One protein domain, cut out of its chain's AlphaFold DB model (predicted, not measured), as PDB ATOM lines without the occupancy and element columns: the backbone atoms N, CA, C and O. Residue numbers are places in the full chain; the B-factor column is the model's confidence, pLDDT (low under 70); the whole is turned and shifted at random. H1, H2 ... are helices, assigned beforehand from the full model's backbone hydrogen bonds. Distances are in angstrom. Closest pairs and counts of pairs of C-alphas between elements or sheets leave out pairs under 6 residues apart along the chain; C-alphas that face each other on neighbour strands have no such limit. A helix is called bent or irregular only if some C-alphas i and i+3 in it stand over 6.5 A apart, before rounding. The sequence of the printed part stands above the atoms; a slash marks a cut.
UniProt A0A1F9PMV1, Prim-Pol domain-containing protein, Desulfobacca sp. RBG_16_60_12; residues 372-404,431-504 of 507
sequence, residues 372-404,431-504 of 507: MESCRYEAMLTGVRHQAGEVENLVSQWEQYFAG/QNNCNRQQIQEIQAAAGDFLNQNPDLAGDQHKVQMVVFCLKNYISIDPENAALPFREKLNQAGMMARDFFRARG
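AT A GLANCE: This is residues 372 to 404 and 431 to 504 of the 507 residues of the protein "Prim-Pol domain-containing protein" of Desulfobacca sp. RBG_16_60_12 (UniProt A0A1F9PMV1). One long helix, H1, has the shorter H4 side by side with its second half, and H6 crosses H4 steeply. H2 packs on the first part of H6, the two running the same way, while the short H3 makes the turn from H2 towards H4 and the short H5 packs on H1; residues 372 to 379 of H1 and residues 431 to 438, mostly of H2, stick out as free ends. The printed part has 107 residues with six named helices, H1 to H6 in order along the chain, and no named strand: all helix. The whole is compact, with a radius of gyration of the C-alphas of 14.9 A, but flat in outline, spanning 48 by 42 by 21 A.

IN THESE COORDINATES: H1, residues 372 to 404, is 46.8 A long, from C-alpha 372 at (-6.499, -15.437, 14.095) to C-alpha 404 at (-45.771, -39.869, 21.209), with a kink of 26 degrees near residue 391. H4 is residues 460 to 471, 16.4 A, and H5 is residues 473 to 476, 5.0 A. H6, residues 485 to 502, measures 25.7 A and ends at C-alpha 502 at (-18.505, -52.100, 26.370). H2, residues 433 to 452, measures 29.4 A; it is neither bent nor irregular, but only just: C-alphas 434 and 437 are 6.4 A apart. H3 is residues 454 to 457, 4.8 A.

HOW THE PARTS SIT: H1 touches H4 with residues 388 to 402 alone, at a shallow tilt of 22 degrees, opposite ways; the closest C-alphas, of Val 391 and Lys 471, are 6.3 A apart. H1 and H5 only just touch, with 3 pairs of C-alphas within 8 A, the closest those of Val 384 and Ile 474 at 6.2 A. H4 touches H6 at a steep tilt of 58 degrees, opposite ways, with the C-alphas of Cys 469 and Ala 492 closest at 5.0 A. H6 touches H2, the same way at 37 degrees, only just steep; the closest C-alphas, of Ala 445 and Arg 486, are 5.6 A apart. H1 and H2 are near each other, with 6 pairs of C-alphas within 10 A. H3 touches H2 and H4 only at the corner, and only just, with 3 pairs of C-alphas within 8 A each; the closest are Leu 450 and Ala 457 at 5.2 A, and Leu 456 and Lys 462 at 5.3 A. H1 and H6 are apart, as are H2 and H4. Every O i to N i+4 pair is within hydrogen-bond range in H1, H4 and H6, and 14 of 16 in H2; H3 and H5 are too short for such a pair.

THE WHOLE: The two C-alphas farthest apart, of Met 372 and Gly 458, are 47.8 A apart. Residues 405 to 430 are not printed, and C-alphas 404 and 431 are 21.6 A apart across this cut. Of the links that are printed whole, H5 to H6 is short and the others are tight. The mean pLDDT of the printed part is 70.7; residues 372 to 404, 431 to 435, 474 to 478 and 480 are under 70.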
ATOM      1  N   MET A 372      -6.219 -14.444  15.141       37.41
ATOM      2  CA  MET A 372      -6.499 -15.437  14.095       37.41
ATOM      3  C   MET A 372      -6.567 -16.858  14.638       37.41
ATOM      4  O   MET A 372      -7.466 -17.583  14.239       37.41
ATOM      5  N   GLU A 373      -5.671 -17.282  15.532       35.19
ATOM      6  CA  GLU A 373      -5.709 -18.656  16.046       35.19
ATOM      7  C   GLU A 373      -6.883 -18.856  17.021       35.19
ATOM      8  O   GLU A 373      -7.524 -19.904  16.990       35.19
ATOM      9  N   SER A 374      -7.238 -17.831  17.809       33.81
ATOM     10  CA  SER A 374      -8.433 -17.819  18.662       33.81
ATOM     11  C   SER A 374      -9.718 -17.731  17.838       33.81
ATOM     12  O   SER A 374     -10.658 -18.448  18.146       33.81
ATOM     13  N   CYS A 375      -9.759 -16.934  16.766       35.00
ATOM     14  CA  CYS A 375     -10.861 -16.868  15.803       35.00
ATOM     15  C   CYS A 375     -10.942 -18.133  14.948       35.00
ATOM     16  O   CYS A 375     -12.033 -18.489  14.536       35.00
ATOM     17  N   ARG A 376      -9.837 -18.847  14.696       35.50
ATOM     18  CA  ARG A 376      -9.823 -20.153  14.019       35.50
ATOM     19  C   ARG A 376     -10.381 -21.235  14.936       35.50
ATOM     20  O   ARG A 376     -11.213 -22.017  14.487       35.50
ATOM     21  N   TYR A 377      -9.987 -21.251  16.211       36.59
ATOM     22  CA  TYR A 377     -10.552 -22.151  17.222       36.59
ATOM     23  C   TYR A 377     -12.028 -21.840  17.511       36.59
ATOM     24  O   TYR A 377     -12.838 -22.758  17.564       36.59
ATOM     25  N   GLU A 378     -12.399 -20.562  17.627       36.78
ATOM     26  CA  GLU A 378     -13.786 -20.108  17.792       36.78
ATOM     27  C   GLU A 378     -14.617 -20.358  16.532       36.78
ATOM     28  O   GLU A 378     -15.698 -20.906  16.657       36.78
ATOM     29  N   ALA A 379     -14.144 -20.059  15.317       34.12
ATOM     30  CA  ALA A 379     -14.875 -20.344  14.076       34.12
ATOM     31  C   ALA A 379     -15.041 -21.852  13.842       34.12
ATOM     32  O   ALA A 379     -16.090 -22.280  13.363       34.12
ATOM     33  N   MET A 380     -14.056 -22.666  14.238       35.75
ATOM     34  CA  MET A 380     -14.178 -24.122  14.258       35.75
ATOM     35  C   MET A 380     -15.227 -24.560  15.289       35.75
ATOM     36  O   MET A 380     -16.154 -25.269  14.925       35.75
ATOM     37  N   LEU A 381     -15.182 -24.064  16.530       35.34
ATOM     38  CA  LEU A 381     -16.202 -24.330  17.559       35.34
ATOM     39  C   LEU A 381     -17.593 -23.772  17.197       35.34
ATOM     40  O   LEU A 381     -18.602 -24.302  17.652       35.34
ATOM     41  N   THR A 382     -17.675 -22.738  16.362       39.22
ATOM     42  CA  THR A 382     -18.917 -22.018  16.031       39.22
ATOM     43  C   THR A 382     -19.591 -22.565  14.773       39.22
ATOM     44  O   THR A 382     -20.809 -22.719  14.771       39.22
ATOM     45  N   GLY A 383     -18.830 -22.989  13.756       38.78
ATOM     46  CA  GLY A 383     -19.359 -23.833  12.673       38.78
ATOM     47  C   GLY A 383     -19.896 -25.166  13.209       38.78
ATOM     48  O   GLY A 383     -20.941 -25.646  12.774       38.78
ATOM     49  N   VAL A 384     -19.237 -25.691  14.246       36.75
ATOM     50  CA  VAL A 384     -19.693 -26.830  15.050       36.75
ATOM     51  C   VAL A 384     -20.972 -26.506  15.841       36.75
ATOM     52  O   VAL A 384     -21.880 -27.330  15.853       36.75
ATOM     53  N   ARG A 385     -21.112 -25.309  16.437       41.38
ATOM     54  CA  ARG A 385     -22.330 -24.875  17.166       41.38
ATOM     55  C   ARG A 385     -23.541 -24.613  16.267       41.38
ATOM     56  O   ARG A 385     -24.650 -24.950  16.663       41.38
ATOM     57  N   HIS A 386     -23.362 -24.045  15.073       40.16
ATOM     58  CA  HIS A 386     -24.464 -23.832  14.126       40.16
ATOM     59  C   HIS A 386     -25.020 -25.171  13.618       40.16
ATOM     60  O   HIS A 386     -26.225 -25.406  13.683       40.16
ATOM     61  N   GLN A 387     -24.134 -26.103  13.246       44.50
ATOM     62  CA  GLN A 387     -24.535 -27.478  12.936       44.50
ATOM     63  C   GLN A 387     -25.108 -28.215  14.156       44.50
ATOM     64  O   GLN A 387     -26.016 -29.025  13.993       44.50
ATOM     65  N   ALA A 388     -24.620 -27.949  15.372       43.31
ATOM     66  CA  ALA A 388     -25.185 -28.518  16.593       43.31
ATOM     67  C   ALA A 388     -26.607 -28.005  16.863       43.31
ATOM     68  O   ALA A 388     -27.439 -28.800  17.271       43.31
ATOM     69  N   GLY A 389     -26.920 -26.737  16.569       50.06
ATOM     70  CA  GLY A 389     -28.274 -26.184  16.688       50.06
ATOM     71  C   GLY A 389     -29.264 -26.774  15.675       50.06
ATOM     72  O   GLY A 389     -30.405 -27.083  16.024       50.06
ATOM     73  N   GLU A 390     -28.826 -27.008  14.431       52.97
ATOM     74  CA  GLU A 390     -29.619 -27.752  13.442       52.97
ATOM     75  C   GLU A 390     -29.848 -29.202  13.892       52.97
ATOM     76  O   GLU A 390     -30.977 -29.691  13.864       52.97
ATOM     77  N   VAL A 391     -28.800 -29.877  14.378       50.25
ATOM     78  CA  VAL A 391     -28.890 -31.241  14.921       50.25
ATOM     79  C   VAL A 391     -29.766 -31.288  16.179       50.25
ATOM     80  O   VAL A 391     -30.556 -32.217  16.310       50.25
ATOM     81  N   GLU A 392     -29.709 -30.302  17.074       52.78
ATOM     82  CA  GLU A 392     -30.550 -30.222  18.275       52.78
ATOM     83  C   GLU A 392     -32.027 -30.065  17.927       52.78
ATOM     84  O   GLU A 392     -32.847 -30.809  18.461       52.78
ATOM     85  N   ASN A 393     -32.376 -29.180  16.989       56.03
ATOM     86  CA  ASN A 393     -33.758 -29.012  16.535       56.03
ATOM     87  C   ASN A 393     -34.302 -30.307  15.903       56.03
ATOM     88  O   ASN A 393     -35.409 -30.752  16.212       56.03
ATOM     89  N   LEU A 394     -33.494 -30.969  15.071       55.94
ATOM     90  CA  LEU A 394     -33.857 -32.243  14.446       55.94
ATOM     91  C   LEU A 394     -33.999 -33.370  15.460       55.94
ATOM     92  O   LEU A 394     -34.924 -34.176  15.377       55.94
ATOM     93  N   VAL A 395     -33.114 -33.406  16.449       55.84
ATOM     94  CA  VAL A 395     -33.178 -34.386  17.519       55.84
ATOM     95  C   VAL A 395     -34.386 -34.139  18.420       55.84
ATOM     96  O   VAL A 395     -35.056 -35.103  18.778       55.84
ATOM     97  N   SER A 396     -34.725 -32.892  18.748       57.91
ATOM     98  CA  SER A 396     -35.936 -32.580  19.513       57.91
ATOM     99  C   SER A 396     -37.205 -33.028  18.784       57.91
ATOM    100  O   SER A 396     -38.116 -33.560  19.418       57.91
ATOM    101  N   GLN A 397     -37.254 -32.902  17.454       58.41
ATOM    102  CA  GLN A 397     -38.354 -33.443  16.642       58.41
ATOM    103  C   GLN A 397     -38.393 -34.983  16.677       58.41
ATOM    104  O   GLN A 397     -39.468 -35.580  16.742       58.41
ATOM    105  N   TRP A 398     -37.229 -35.638  16.696       57.97
ATOM    106  CA  TRP A 398     -37.109 -37.096  16.815       57.97
ATOM    107  C   TRP A 398     -37.480 -37.614  18.221       57.97
ATOM    108  O   TRP A 398     -38.139 -38.644  18.353       57.97
ATOM    109  N   GLU A 399     -37.130 -36.886  19.282       59.94
ATOM    110  CA  GLU A 399     -37.489 -37.196  20.674       59.94
ATOM    111  C   GLU A 399     -38.998 -37.048  20.922       59.94
ATOM    112  O   GLU A 399     -39.607 -37.926  21.540       59.94
ATOM    113  N   GLN A 400     -39.626 -35.995  20.385       56.31
ATOM    114  CA  GLN A 400     -41.083 -35.802  20.441       56.31
ATOM    115  C   GLN A 400     -41.846 -36.944  19.754       56.31
ATOM    116  O   GLN A 400     -42.889 -37.382  20.242       56.31
ATOM    117  N   TYR A 401     -41.302 -37.474  18.660       57.38
ATOM    118  CA  TYR A 401     -41.858 -38.610  17.936       57.38
ATOM    119  C   TYR A 401     -41.853 -39.910  18.769       57.38
ATOM    120  O   TYR A 401     -42.887 -40.574  18.875       57.38
ATOM    121  N   PHE A 402     -40.746 -40.246  19.441       51.62
ATOM    122  CA  PHE A 402     -40.688 -41.434  20.310       51.62
ATOM    123  C   PHE A 402     -41.467 -41.270  21.619       51.62
ATOM    124  O   PHE A 402     -41.942 -42.258  22.173       51.62
ATOM    125  N   ALA A 403     -41.631 -40.041  22.112       54.41
ATOM    126  CA  ALA A 403     -42.486 -39.761  23.264       54.41
ATOM    127  C   ALA A 403     -43.986 -39.927  22.940       54.41
ATOM    128  O   ALA A 403     -44.768 -40.272  23.827       54.41
ATOM    129  N   GLY A 404     -44.389 -39.706  21.681       48.12
ATOM    130  CA  GLY A 404     -45.771 -39.869  21.209       48.12
ATOM    131  C   GLY A 404     -46.151 -41.296  20.791       48.12
ATOM    132  O   GLY A 404     -47.334 -41.632  20.772       48.12
ATOM    133  N   GLN A 431     -45.778 -24.067   8.425       39.47
ATOM    134  CA  GLN A 431     -45.668 -23.479   7.076       39.47
ATOM    135  C   GLN A 431     -44.376 -22.670   6.807       39.47
ATOM    136  O   GLN A 431     -44.418 -21.448   6.698       39.47
ATOM    137  N   ASN A 432     -43.234 -23.333   6.605       39.59
ATOM    138  CA  ASN A 432     -42.076 -22.742   5.923       39.59
ATOM    139  C   ASN A 432     -41.555 -23.702   4.842       39.59
ATOM    140  O   ASN A 432     -40.982 -24.750   5.132       39.59
ATOM    141  N   ASN A 433     -41.770 -23.347   3.570       48.84
ATOM    142  CA  ASN A 433     -41.538 -24.240   2.427       48.84
ATOM    143  C   ASN A 433     -40.060 -24.619   2.209       48.84
ATOM    144  O   ASN A 433     -39.806 -25.680   1.651       48.84
ATOM    145  N   CYS A 434     -39.102 -23.800   2.667       47.66
ATOM    146  CA  CYS A 434     -37.667 -24.111   2.566       47.66
ATOM    147  C   CYS A 434     -37.271 -25.274   3.496       47.66
ATOM    148  O   CYS A 434     -36.582 -26.203   3.086       47.66
ATOM    149  N   ASN A 435     -37.818 -25.298   4.716       62.88
ATOM    150  CA  ASN A 435     -37.494 -26.332   5.702       62.88
ATOM    151  C   ASN A 435     -38.146 -27.681   5.373       62.88
ATOM    152  O   ASN A 435     -37.677 -28.717   5.834       62.88
ATOM    153  N   ARG A 436     -39.215 -27.702   4.564       71.62
ATOM    154  CA  ARG A 436     -39.968 -28.932   4.280       71.62
ATOM    155  C   ARG A 436     -39.130 -29.980   3.543       71.62
ATOM    156  O   ARG A 436     -39.231 -31.154   3.875       71.62
ATOM    157  N   GLN A 437     -38.305 -29.567   2.580       77.56
ATOM    158  CA  GLN A 437     -37.469 -30.499   1.819       77.56
ATOM    159  C   GLN A 437     -36.340 -31.075   2.683       77.56
ATOM    160  O   GLN A 437     -36.144 -32.286   2.708       77.56
ATOM    161  N   GLN A 438     -35.662 -30.228   3.460       73.69
ATOM    162  CA  GLN A 438     -34.604 -30.662   4.376       73.69
ATOM    163  C   GLN A 438     -35.149 -31.626   5.444       73.69
ATOM    164  O   GLN A 438     -34.568 -32.682   5.684       73.69
ATOM    165  N   ILE A 439     -36.317 -31.321   6.024       73.44
ATOM    166  CA  ILE A 439     -37.006 -32.208   6.973       73.44
ATOM    167  C   ILE A 439     -37.342 -33.558   6.322       73.44
ATOM    168  O   ILE A 439     -37.114 -34.597   6.937       73.44
ATOM    169  N   GLN A 440     -37.827 -33.574   5.076       81.88
ATOM    170  CA  GLN A 440     -38.121 -34.815   4.347       81.88
ATOM    171  C   GLN A 440     -36.866 -35.655   4.082       81.88
ATOM    172  O   GLN A 440     -36.902 -36.875   4.236       81.88
ATOM    173  N   GLU A 441     -35.746 -35.024   3.725       81.38
ATOM    174  CA  GLU A 441     -34.467 -35.714   3.510       81.38
ATOM    175  C   GLU A 441     -33.937 -36.342   4.805       81.38
ATOM    176  O   GLU A 441     -33.469 -37.482   4.806       81.38
ATOM    177  N   ILE A 442     -34.077 -35.638   5.929       78.12
ATOM    178  CA  ILE A 442     -33.687 -36.140   7.250       78.12
ATOM    179  C   ILE A 442     -34.598 -37.278   7.705       78.12
ATOM    180  O   ILE A 442     -34.105 -38.293   8.194       78.12
ATOM    181  N   GLN A 443     -35.909 -37.156   7.491       81.88
ATOM    182  CA  GLN A 443     -36.874 -38.219   7.778       81.88
ATOM    183  C   GLN A 443     -36.586 -39.481   6.962       81.88
ATOM    184  O   GLN A 443     -36.580 -40.582   7.517       81.88
ATOM    185  N   ALA A 444     -36.290 -39.335   5.669       87.56
ATOM    186  CA  ALA A 444     -35.909 -40.452   4.814       87.56
ATOM    187  C   ALA A 444     -34.607 -41.108   5.303       87.56
ATOM    188  O   ALA A 444     -34.556 -42.324   5.479       87.56
ATOM    189  N   ALA A 445     -33.579 -40.312   5.617       87.88
ATOM    190  CA  ALA A 445     -32.308 -40.821   6.130       87.88
ATOM    191  C   ALA A 445     -32.463 -41.563   7.470       87.88
ATOM    192  O   ALA A 445     -31.863 -42.621   7.655       87.88
ATOM    193  N   ALA A 446     -33.290 -41.036   8.374       86.12
ATOM    194  CA  ALA A 446     -33.643 -41.648   9.650       86.12
ATOM    195  C   ALA A 446     -34.381 -42.984   9.482       86.12
ATOM    196  O   ALA A 446     -34.011 -43.980  10.108       86.12
ATOM    197  N   GLY A 447     -35.402 -43.021   8.621       87.50
ATOM    198  CA  GLY A 447     -36.154 -44.240   8.323       87.50
ATOM    199  C   GLY A 447     -35.275 -45.316   7.687       87.50
ATOM    200  O   GLY A 447     -35.283 -46.466   8.123       87.50
ATOM    201  N   ASP A 448     -34.452 -44.935   6.710       91.88
ATOM    202  CA  ASP A 448     -33.504 -45.844   6.064       91.88
ATOM    203  C   ASP A 448     -32.477 -46.399   7.050       91.88
ATOM    204  O   ASP A 448     -32.179 -47.592   7.017       91.88
ATOM    205  N   PHE A 449     -31.964 -45.557   7.949       93.88
ATOM    206  CA  PHE A 449     -31.048 -45.987   8.997       93.88
ATOM    207  C   PHE A 449     -31.699 -47.030   9.908       93.88
ATOM    208  O   PHE A 449     -31.131 -48.102  10.094       93.88
ATOM    209  N   LEU A 450     -32.899 -46.778  10.436       92.56
ATOM    210  CA  LEU A 450     -33.569 -47.738  11.322       92.56
ATOM    211  C   LEU A 450     -33.898 -49.055  10.600       92.56
ATOM    212  O   LEU A 450     -33.707 -50.128  11.168       92.56
ATOM    213  N   ASN A 451     -34.294 -48.993   9.326       91.69
ATOM    214  CA  ASN A 451     -34.540 -50.183   8.506       91.69
ATOM    215  C   ASN A 451     -33.268 -51.015   8.260       91.69
ATOM    216  O   ASN A 451     -33.329 -52.242   8.212       91.69
ATOM    217  N   GLN A 452     -32.115 -50.360   8.102       94.25
ATOM    218  CA  GLN A 452     -30.823 -51.026   7.899       94.25
ATOM    219  C   GLN A 452     -30.204 -51.551   9.202       94.25
ATOM    220  O   GLN A 452     -29.295 -52.378   9.150       94.25
ATOM    221  N   ASN A 453     -30.682 -51.092  10.361       94.25
ATOM    222  CA  ASN A 453     -30.094 -51.363  11.673       94.25
ATOM    223  C   ASN A 453     -31.160 -51.896  12.663       94.25
ATOM    224  O   ASN A 453     -31.475 -51.229  13.656       94.25
ATOM    225  N   PRO A 454     -31.741 -53.089  12.412       93.94
ATOM    226  CA  PRO A 454     -32.845 -53.630  13.213       93.94
ATOM    227  C   PRO A 454     -32.463 -53.934  14.671       93.94
ATOM    228  O   PRO A 454     -33.329 -53.914  15.544       93.94
ATOM    229  N   ASP A 455     -31.178 -54.175  14.941       93.69
ATOM    230  CA  ASP A 455     -30.605 -54.355  16.281       93.69
ATOM    231  C   ASP A 455     -30.751 -53.103  17.162       93.69
ATOM    232  O   ASP A 455     -30.928 -53.202  18.375       93.69
ATOM    233  N   LEU A 456     -30.726 -51.918  16.542       92.50
ATOM    234  CA  LEU A 456     -30.929 -50.636  17.215       92.50
ATOM    235  C   LEU A 456     -32.403 -50.215  17.202       92.50
ATOM    236  O   LEU A 456     -32.883 -49.656  18.180       92.50
ATOM    237  N   ALA A 457     -33.128 -50.494  16.114       91.06
ATOM    238  CA  ALA A 457     -34.510 -50.046  15.935       91.06
ATOM    239  C   ALA A 457     -35.525 -50.746  16.858       91.06
ATOM    240  O   ALA A 457     -36.586 -50.189  17.135       91.06
ATOM    241  N   GLY A 458     -35.216 -51.959  17.330       86.12
ATOM    242  CA  GLY A 458     -36.108 -52.744  18.191       86.12
ATOM    243  C   GLY A 458     -36.182 -52.290  19.654       86.12
ATOM    244  O   GLY A 458     -37.005 -52.818  20.398       86.12
ATOM    245  N   ASP A 459     -35.341 -51.343  20.078       87.88
ATOM    246  CA  ASP A 459     -35.224 -50.919  21.474       87.88
ATOM    247  C   ASP A 459     -35.123 -49.390  21.573       87.88
ATOM    248  O   ASP A 459     -34.185 -48.765  21.073       87.88
ATOM    249  N   GLN A 460     -36.091 -48.779  22.259       85.19
ATOM    250  CA  GLN A 460     -36.159 -47.329  22.442       85.19
ATOM    251  C   GLN A 460     -34.903 -46.763  23.120       85.19
ATOM    252  O   GLN A 460     -34.466 -45.665  22.775       85.19
ATOM    253  N   HIS A 461     -34.297 -47.500  24.052       81.19
ATOM    254  CA  HIS A 461     -33.080 -47.069  24.733       81.19
ATOM    255  C   HIS A 461     -31.876 -47.071  23.786       81.19
ATOM    256  O   HIS A 461     -31.057 -46.149  23.815       81.19
ATOM    257  N   LYS A 462     -31.799 -48.057  22.882       91.06
ATOM    258  CA  LYS A 462     -30.765 -48.101  21.840       91.06
ATOM    259  C   LYS A 462     -30.906 -46.937  20.869       91.06
ATOM    260  O   LYS A 462     -29.909 -46.280  20.574       91.06
ATOM    261  N   VAL A 463     -32.129 -46.611  20.448       87.69
ATOM    262  CA  VAL A 463     -32.373 -45.436  19.599       87.69
ATOM    263  C   VAL A 463     -32.009 -44.138  20.320       87.69
ATOM    264  O   VAL A 463     -31.303 -43.312  19.748       87.69
ATOM    265  N   GLN A 464     -32.395 -43.965  21.589       81.19
ATOM    266  CA  GLN A 464     -31.999 -42.794  22.385       81.19
ATOM    267  C   GLN A 464     -30.477 -42.652  22.511       81.19
ATOM    268  O   GLN A 464     -29.962 -41.535  22.495       81.19
ATOM    269  N   MET A 465     -29.740 -43.760  22.587       88.25
ATOM    270  CA  MET A 465     -28.280 -43.714  22.586       88.25
ATOM    271  C   MET A 465     -27.719 -43.245  21.237       88.25
ATOM    272  O   MET A 465     -26.816 -42.414  21.215       88.25
ATOM    273  N   VAL A 466     -28.281 -43.694  20.106       87.81
ATOM    274  CA  VAL A 466     -27.908 -43.175  18.772       87.81
ATOM    275  C   VAL A 466     -28.150 -41.670  18.692       87.81
ATOM    276  O   VAL A 466     -27.302 -40.926  18.208       87.81
ATOM    277  N   VAL A 467     -29.282 -41.212  19.220       83.19
ATOM    278  CA  VAL A 467     -29.630 -39.792  19.301       83.19
ATOM    279  C   VAL A 467     -28.632 -39.005  20.131       83.19
ATOM    280  O   VAL A 467     -28.165 -37.947  19.710       83.19
ATOM    281  N   PHE A 468     -28.284 -39.532  21.300       82.69
ATOM    282  CA  PHE A 468     -27.291 -38.936  22.173       82.69
ATOM    283  C   PHE A 468     -25.925 -38.843  21.478       82.69
ATOM    284  O   PHE A 468     -25.308 -37.777  21.482       82.69
ATOM    285  N   CYS A 469     -25.473 -39.918  20.830       83.88
ATOM    286  CA  CYS A 469     -24.236 -39.925  20.054       83.88
ATOM    287  C   CYS A 469     -24.287 -38.924  18.894       83.88
ATOM    288  O   CYS A 469     -23.289 -38.263  18.640       83.88
ATOM    289  N   LEU A 470     -25.434 -38.757  18.230       83.94
ATOM    290  CA  LEU A 470     -25.608 -37.802  17.135       83.94
ATOM    291  C   LEU A 470     -25.565 -36.344  17.621       83.94
ATOM    292  O   LEU A 470     -24.856 -35.537  17.024       83.94
ATOM    293  N   LYS A 471     -26.253 -36.020  18.729       74.75
ATOM    294  CA  LYS A 471     -26.200 -34.696  19.388       74.75
ATOM    295  C   LYS A 471     -24.771 -34.303  19.747       74.75
ATOM    296  O   LYS A 471     -24.372 -33.158  19.579       74.75
ATOM    297  N   ASN A 472     -24.000 -35.273  20.225       77.12
ATOM    298  CA  ASN A 472     -22.631 -35.054  20.673       77.12
ATOM    299  C   ASN A 472     -21.590 -35.326  19.580       77.12
ATOM    300  O   ASN A 472     -20.405 -35.134  19.833       77.12
ATOM    301  N   TYR A 473     -21.998 -35.739  18.375       74.19
ATOM    302  CA  TYR A 473     -21.094 -36.233  17.333       74.19
ATOM    303  C   TYR A 473     -20.010 -35.220  16.982       74.19
ATOM    304  O   TYR A 473     -18.839 -35.563  16.895       74.19
ATOM    305  N   ILE A 474     -20.393 -33.951  16.860       50.53
ATOM    306  CA  ILE A 474     -19.472 -32.881  16.483       50.53
ATOM    307  C   ILE A 474     -18.474 -32.563  17.613       50.53
ATOM    308  O   ILE A 474     -17.327 -32.204  17.356       50.53
ATOM    309  N   SER A 475     -18.882 -32.754  18.869       52.16
ATOM    310  CA  SER A 475     -17.999 -32.640  20.036       52.16
ATOM    311  C   SER A 475     -17.076 -33.853  20.193       52.16
ATOM    312  O   SER A 475     -15.994 -33.726  20.760       52.16
ATOM    313  N   ILE A 476     -17.507 -35.028  19.719       61.53
ATOM    314  CA  ILE A 476     -16.763 -36.292  19.795       61.53
ATOM    315  C   ILE A 476     -15.746 -36.398  18.649       61.53
ATOM    316  O   ILE A 476     -14.646 -36.900  18.866       61.53
ATOM    317  N   ASP A 477     -16.095 -35.916  17.454       67.19
ATOM    318  CA  ASP A 477     -15.285 -36.044  16.243       67.19
ATOM    319  C   ASP A 477     -15.410 -34.800  15.332       67.19
ATOM    320  O   ASP A 477     -16.180 -34.781  14.361       67.19
ATOM    321  N   PRO A 478     -14.672 -33.720  15.648       65.62
ATOM    322  CA  PRO A 478     -14.782 -32.447  14.937       65.62
ATOM    323  C   PRO A 478     -14.253 -32.511  13.496       65.62
ATOM    324  O   PRO A 478     -14.674 -31.708  12.663       65.62
ATOM    325  N   GLU A 479     -13.375 -33.468  13.170       71.69
ATOM    326  CA  GLU A 479     -12.853 -33.653  11.805       71.69
ATOM    327  C   GLU A 479     -13.955 -34.107  10.836       71.69
ATOM    328  O   GLU A 479     -13.908 -33.811   9.641       71.69
ATOM    329  N   ASN A 480     -15.006 -34.732  11.371       68.50
ATOM    330  CA  ASN A 480     -16.150 -35.237  10.624       68.50
ATOM    331  C   ASN A 480     -17.390 -34.323  10.691       68.50
ATOM    332  O   ASN A 480     -18.484 -34.697  10.253       68.50
ATOM    333  N   ALA A 481     -17.238 -33.082  11.164       70.12
ATOM    334  CA  ALA A 481     -18.321 -32.094  11.185       70.12
ATOM    335  C   ALA A 481     -18.912 -31.832   9.782       70.12
ATOM    336  O   ALA A 481     -20.103 -31.568   9.635       70.12
ATOM    337  N   ALA A 482     -18.119 -31.965   8.718       75.75
ATOM    338  CA  ALA A 482     -18.571 -31.723   7.348       75.75
ATOM    339  C   ALA A 482     -19.374 -32.880   6.715       75.75
ATOM    340  O   ALA A 482     -19.864 -32.723   5.597       75.75
ATOM    341  N   LEU A 483     -19.516 -34.033   7.385       80.25
ATOM    342  CA  LEU A 483     -20.188 -35.188   6.786       80.25
ATOM    343  C   LEU A 483     -21.689 -34.927   6.535       80.25
ATOM    344  O   LEU A 483     -22.353 -34.278   7.355       80.25
ATOM    345  N   PRO A 484     -22.266 -35.477   5.450       86.62
ATOM    346  CA  PRO A 484     -23.711 -35.497   5.244       86.62
ATOM    347  C   PRO A 484     -24.448 -36.123   6.437       86.62
ATOM    348  O   PRO A 484     -23.960 -37.073   7.052       86.62
ATOM    349  N   PHE A 485     -25.666 -35.653   6.729       84.75
ATOM    350  CA  PHE A 485     -26.463 -36.115   7.879       84.75
ATOM    351  C   PHE A 485     -26.581 -37.647   7.969       84.75
ATOM    352  O   PHE A 485     -26.436 -38.223   9.045       84.75
ATOM    353  N   ARG A 486     -26.769 -38.328   6.831       92.06
ATOM    354  CA  ARG A 486     -26.859 -39.796   6.764       92.06
ATOM    355  C   ARG A 486     -25.585 -40.497   7.245       92.06
ATOM    356  O   ARG A 486     -25.661 -41.529   7.904       92.06
ATOM    357  N   GLU A 487     -24.420 -39.946   6.927       90.94
ATOM    358  CA  GLU A 487     -23.133 -40.498   7.355       90.94
ATOM    359  C   GLU A 487     -22.897 -40.241   8.844       90.94
ATOM    360  O   GLU A 487     -22.506 -41.163   9.559       90.94
ATOM    361  N   LYS A 488     -23.254 -39.045   9.338       86.94
ATOM    362  CA  LYS A 488     -23.251 -38.736  10.779       86.94
ATOM    363  C   LYS A 488     -24.148 -39.696  11.566       86.94
ATOM    364  O   LYS A 488     -23.741 -40.210  12.603       86.94
ATOM    365  N   LEU A 489     -25.341 -39.995  11.048       91.69
ATOM    366  CA  LEU A 489     -26.283 -40.929  11.668       91.69
ATOM    367  C   LEU A 489     -25.736 -42.367  11.708       91.69
ATOM    368  O   LEU A 489     -25.824 -43.032  12.738       91.69
ATOM    369  N   ASN A 490     -25.095 -42.826  10.629       93.19
ATOM    370  CA  ASN A 490     -24.420 -44.128  10.601       93.19
ATOM    371  C   ASN A 490     -23.287 -44.219  11.633       93.19
ATOM    372  O   ASN A 490     -23.175 -45.219  12.344       93.19
ATOM    373  N   GLN A 491     -22.471 -43.170  11.744       90.94
ATOM    374  CA  GLN A 491     -21.378 -43.094  12.713       90.94
ATOM    375  C   GLN A 491     -21.892 -43.073  14.157       90.94
ATOM    376  O   GLN A 491     -21.416 -43.847  14.987       90.94
ATOM    377  N   ALA A 492     -22.928 -42.279  14.441       89.62
ATOM    378  CA  ALA A 492     -23.608 -42.287  15.734       89.62
ATOM    379  C   ALA A 492     -24.165 -43.681  16.081       89.62
ATOM    380  O   ALA A 492     -24.056 -44.131  17.221       89.62
ATOM    381  N   GLY A 493     -24.684 -44.406  15.085       94.25
ATOM    382  CA  GLY A 493     -25.084 -45.807  15.215       94.25
ATOM    383  C   GLY A 493     -23.945 -46.738  15.632       94.25
ATOM    384  O   GLY A 493     -24.133 -47.598  16.490       94.25
ATOM    385  N   MET A 494     -22.751 -46.576  15.057       94.12
ATOM    386  CA  MET A 494     -21.574 -47.364  15.443       94.12
ATOM    387  C   MET A 494     -21.097 -47.028  16.859       94.12
ATOM    388  O   MET A 494     -20.855 -47.941  17.646       94.12
ATOM    389  N   MET A 495     -21.061 -45.743  17.221       90.00
ATOM    390  CA  MET A 495     -20.704 -45.300  18.576       90.00
ATOM    391  C   MET A 495     -21.655 -45.875  19.633       90.00
ATOM    392  O   MET A 495     -21.205 -46.395  20.654       90.00
ATOM    393  N   ALA A 496     -22.965 -45.853  19.365       91.94
ATOM    394  CA  ALA A 496     -23.957 -46.453  20.250       91.94
ATOM    395  C   ALA A 496     -23.716 -47.963  20.426       91.94
ATOM    396  O   ALA A 496     -23.771 -48.478  21.541       91.94
ATOM    397  N   ARG A 497     -23.378 -48.682  19.348       95.38
ATOM    398  CA  ARG A 497     -23.055 -50.117  19.419       95.38
ATOM    399  C   ARG A 497     -21.820 -50.414  20.248       95.38
ATOM    400  O   ARG A 497     -21.831 -51.365  21.030       95.38
ATOM    401  N   ASP A 498     -20.768 -49.627  20.079       92.00
ATOM    402  CA  ASP A 498     -19.543 -49.799  20.852       92.00
ATOM    403  C   ASP A 498     -19.786 -49.518  22.339       92.00
ATOM    404  O   ASP A 498     -19.282 -50.255  23.189       92.00
ATOM    405  N   PHE A 499     -20.646 -48.543  22.656       91.31
ATOM    406  CA  PHE A 499     -21.096 -48.288  24.023       91.31
ATOM    407  C   PHE A 499     -21.825 -49.499  24.631       91.31
ATOM    408  O   PHE A 499     -21.468 -49.948  25.723       91.31
ATOM    409  N   PHE A 500     -22.797 -50.084  23.923       92.12
ATOM    410  CA  PHE A 500     -23.515 -51.272  24.407       92.12
ATOM    411  C   PHE A 500     -22.597 -52.489  24.558       92.12
ATOM    412  O   PHE A 500     -22.644 -53.183  25.578       92.12
ATOM    413  N   ARG A 501     -21.680 -52.700  23.605       93.44
ATOM    414  CA  ARG A 501     -20.686 -53.777  23.681       93.44
ATOM    415  C   ARG A 501     -19.769 -53.613  24.894       93.44
ATOM    416  O   ARG A 501     -19.489 -54.598  25.574       93.44
ATOM    417  N   ALA A 502     -19.337 -52.388  25.202       88.69
ATOM    418  CA  ALA A 502     -18.505 -52.100  26.370       88.69
ATOM    419  C   ALA A 502     -19.219 -52.392  27.703       88.69
ATOM    420  O   ALA A 502     -18.564 -52.727  28.690       88.69
ATOM    421  N   ARG A 503     -20.555 -52.316  27.731       88.69
ATOM    422  CA  ARG A 503     -21.378 -52.681  28.898       88.69
ATOM    423  C   ARG A 503     -21.733 -54.166  28.973       88.69
ATOM    424  O   ARG A 503     -22.334 -54.592  29.954       88.69
ATOM    425  N   GLY A 504     -21.344 -54.956  27.971       92.19
ATOM    426  CA  GLY A 504     -21.719 -56.367  27.868       92.19
ATOM    427  C   GLY A 504     -23.197 -56.577  27.527       92.19
ATOM    428  O   GLY A 504     -23.720 -57.669  27.742       92.19
TER     429      GLY A 504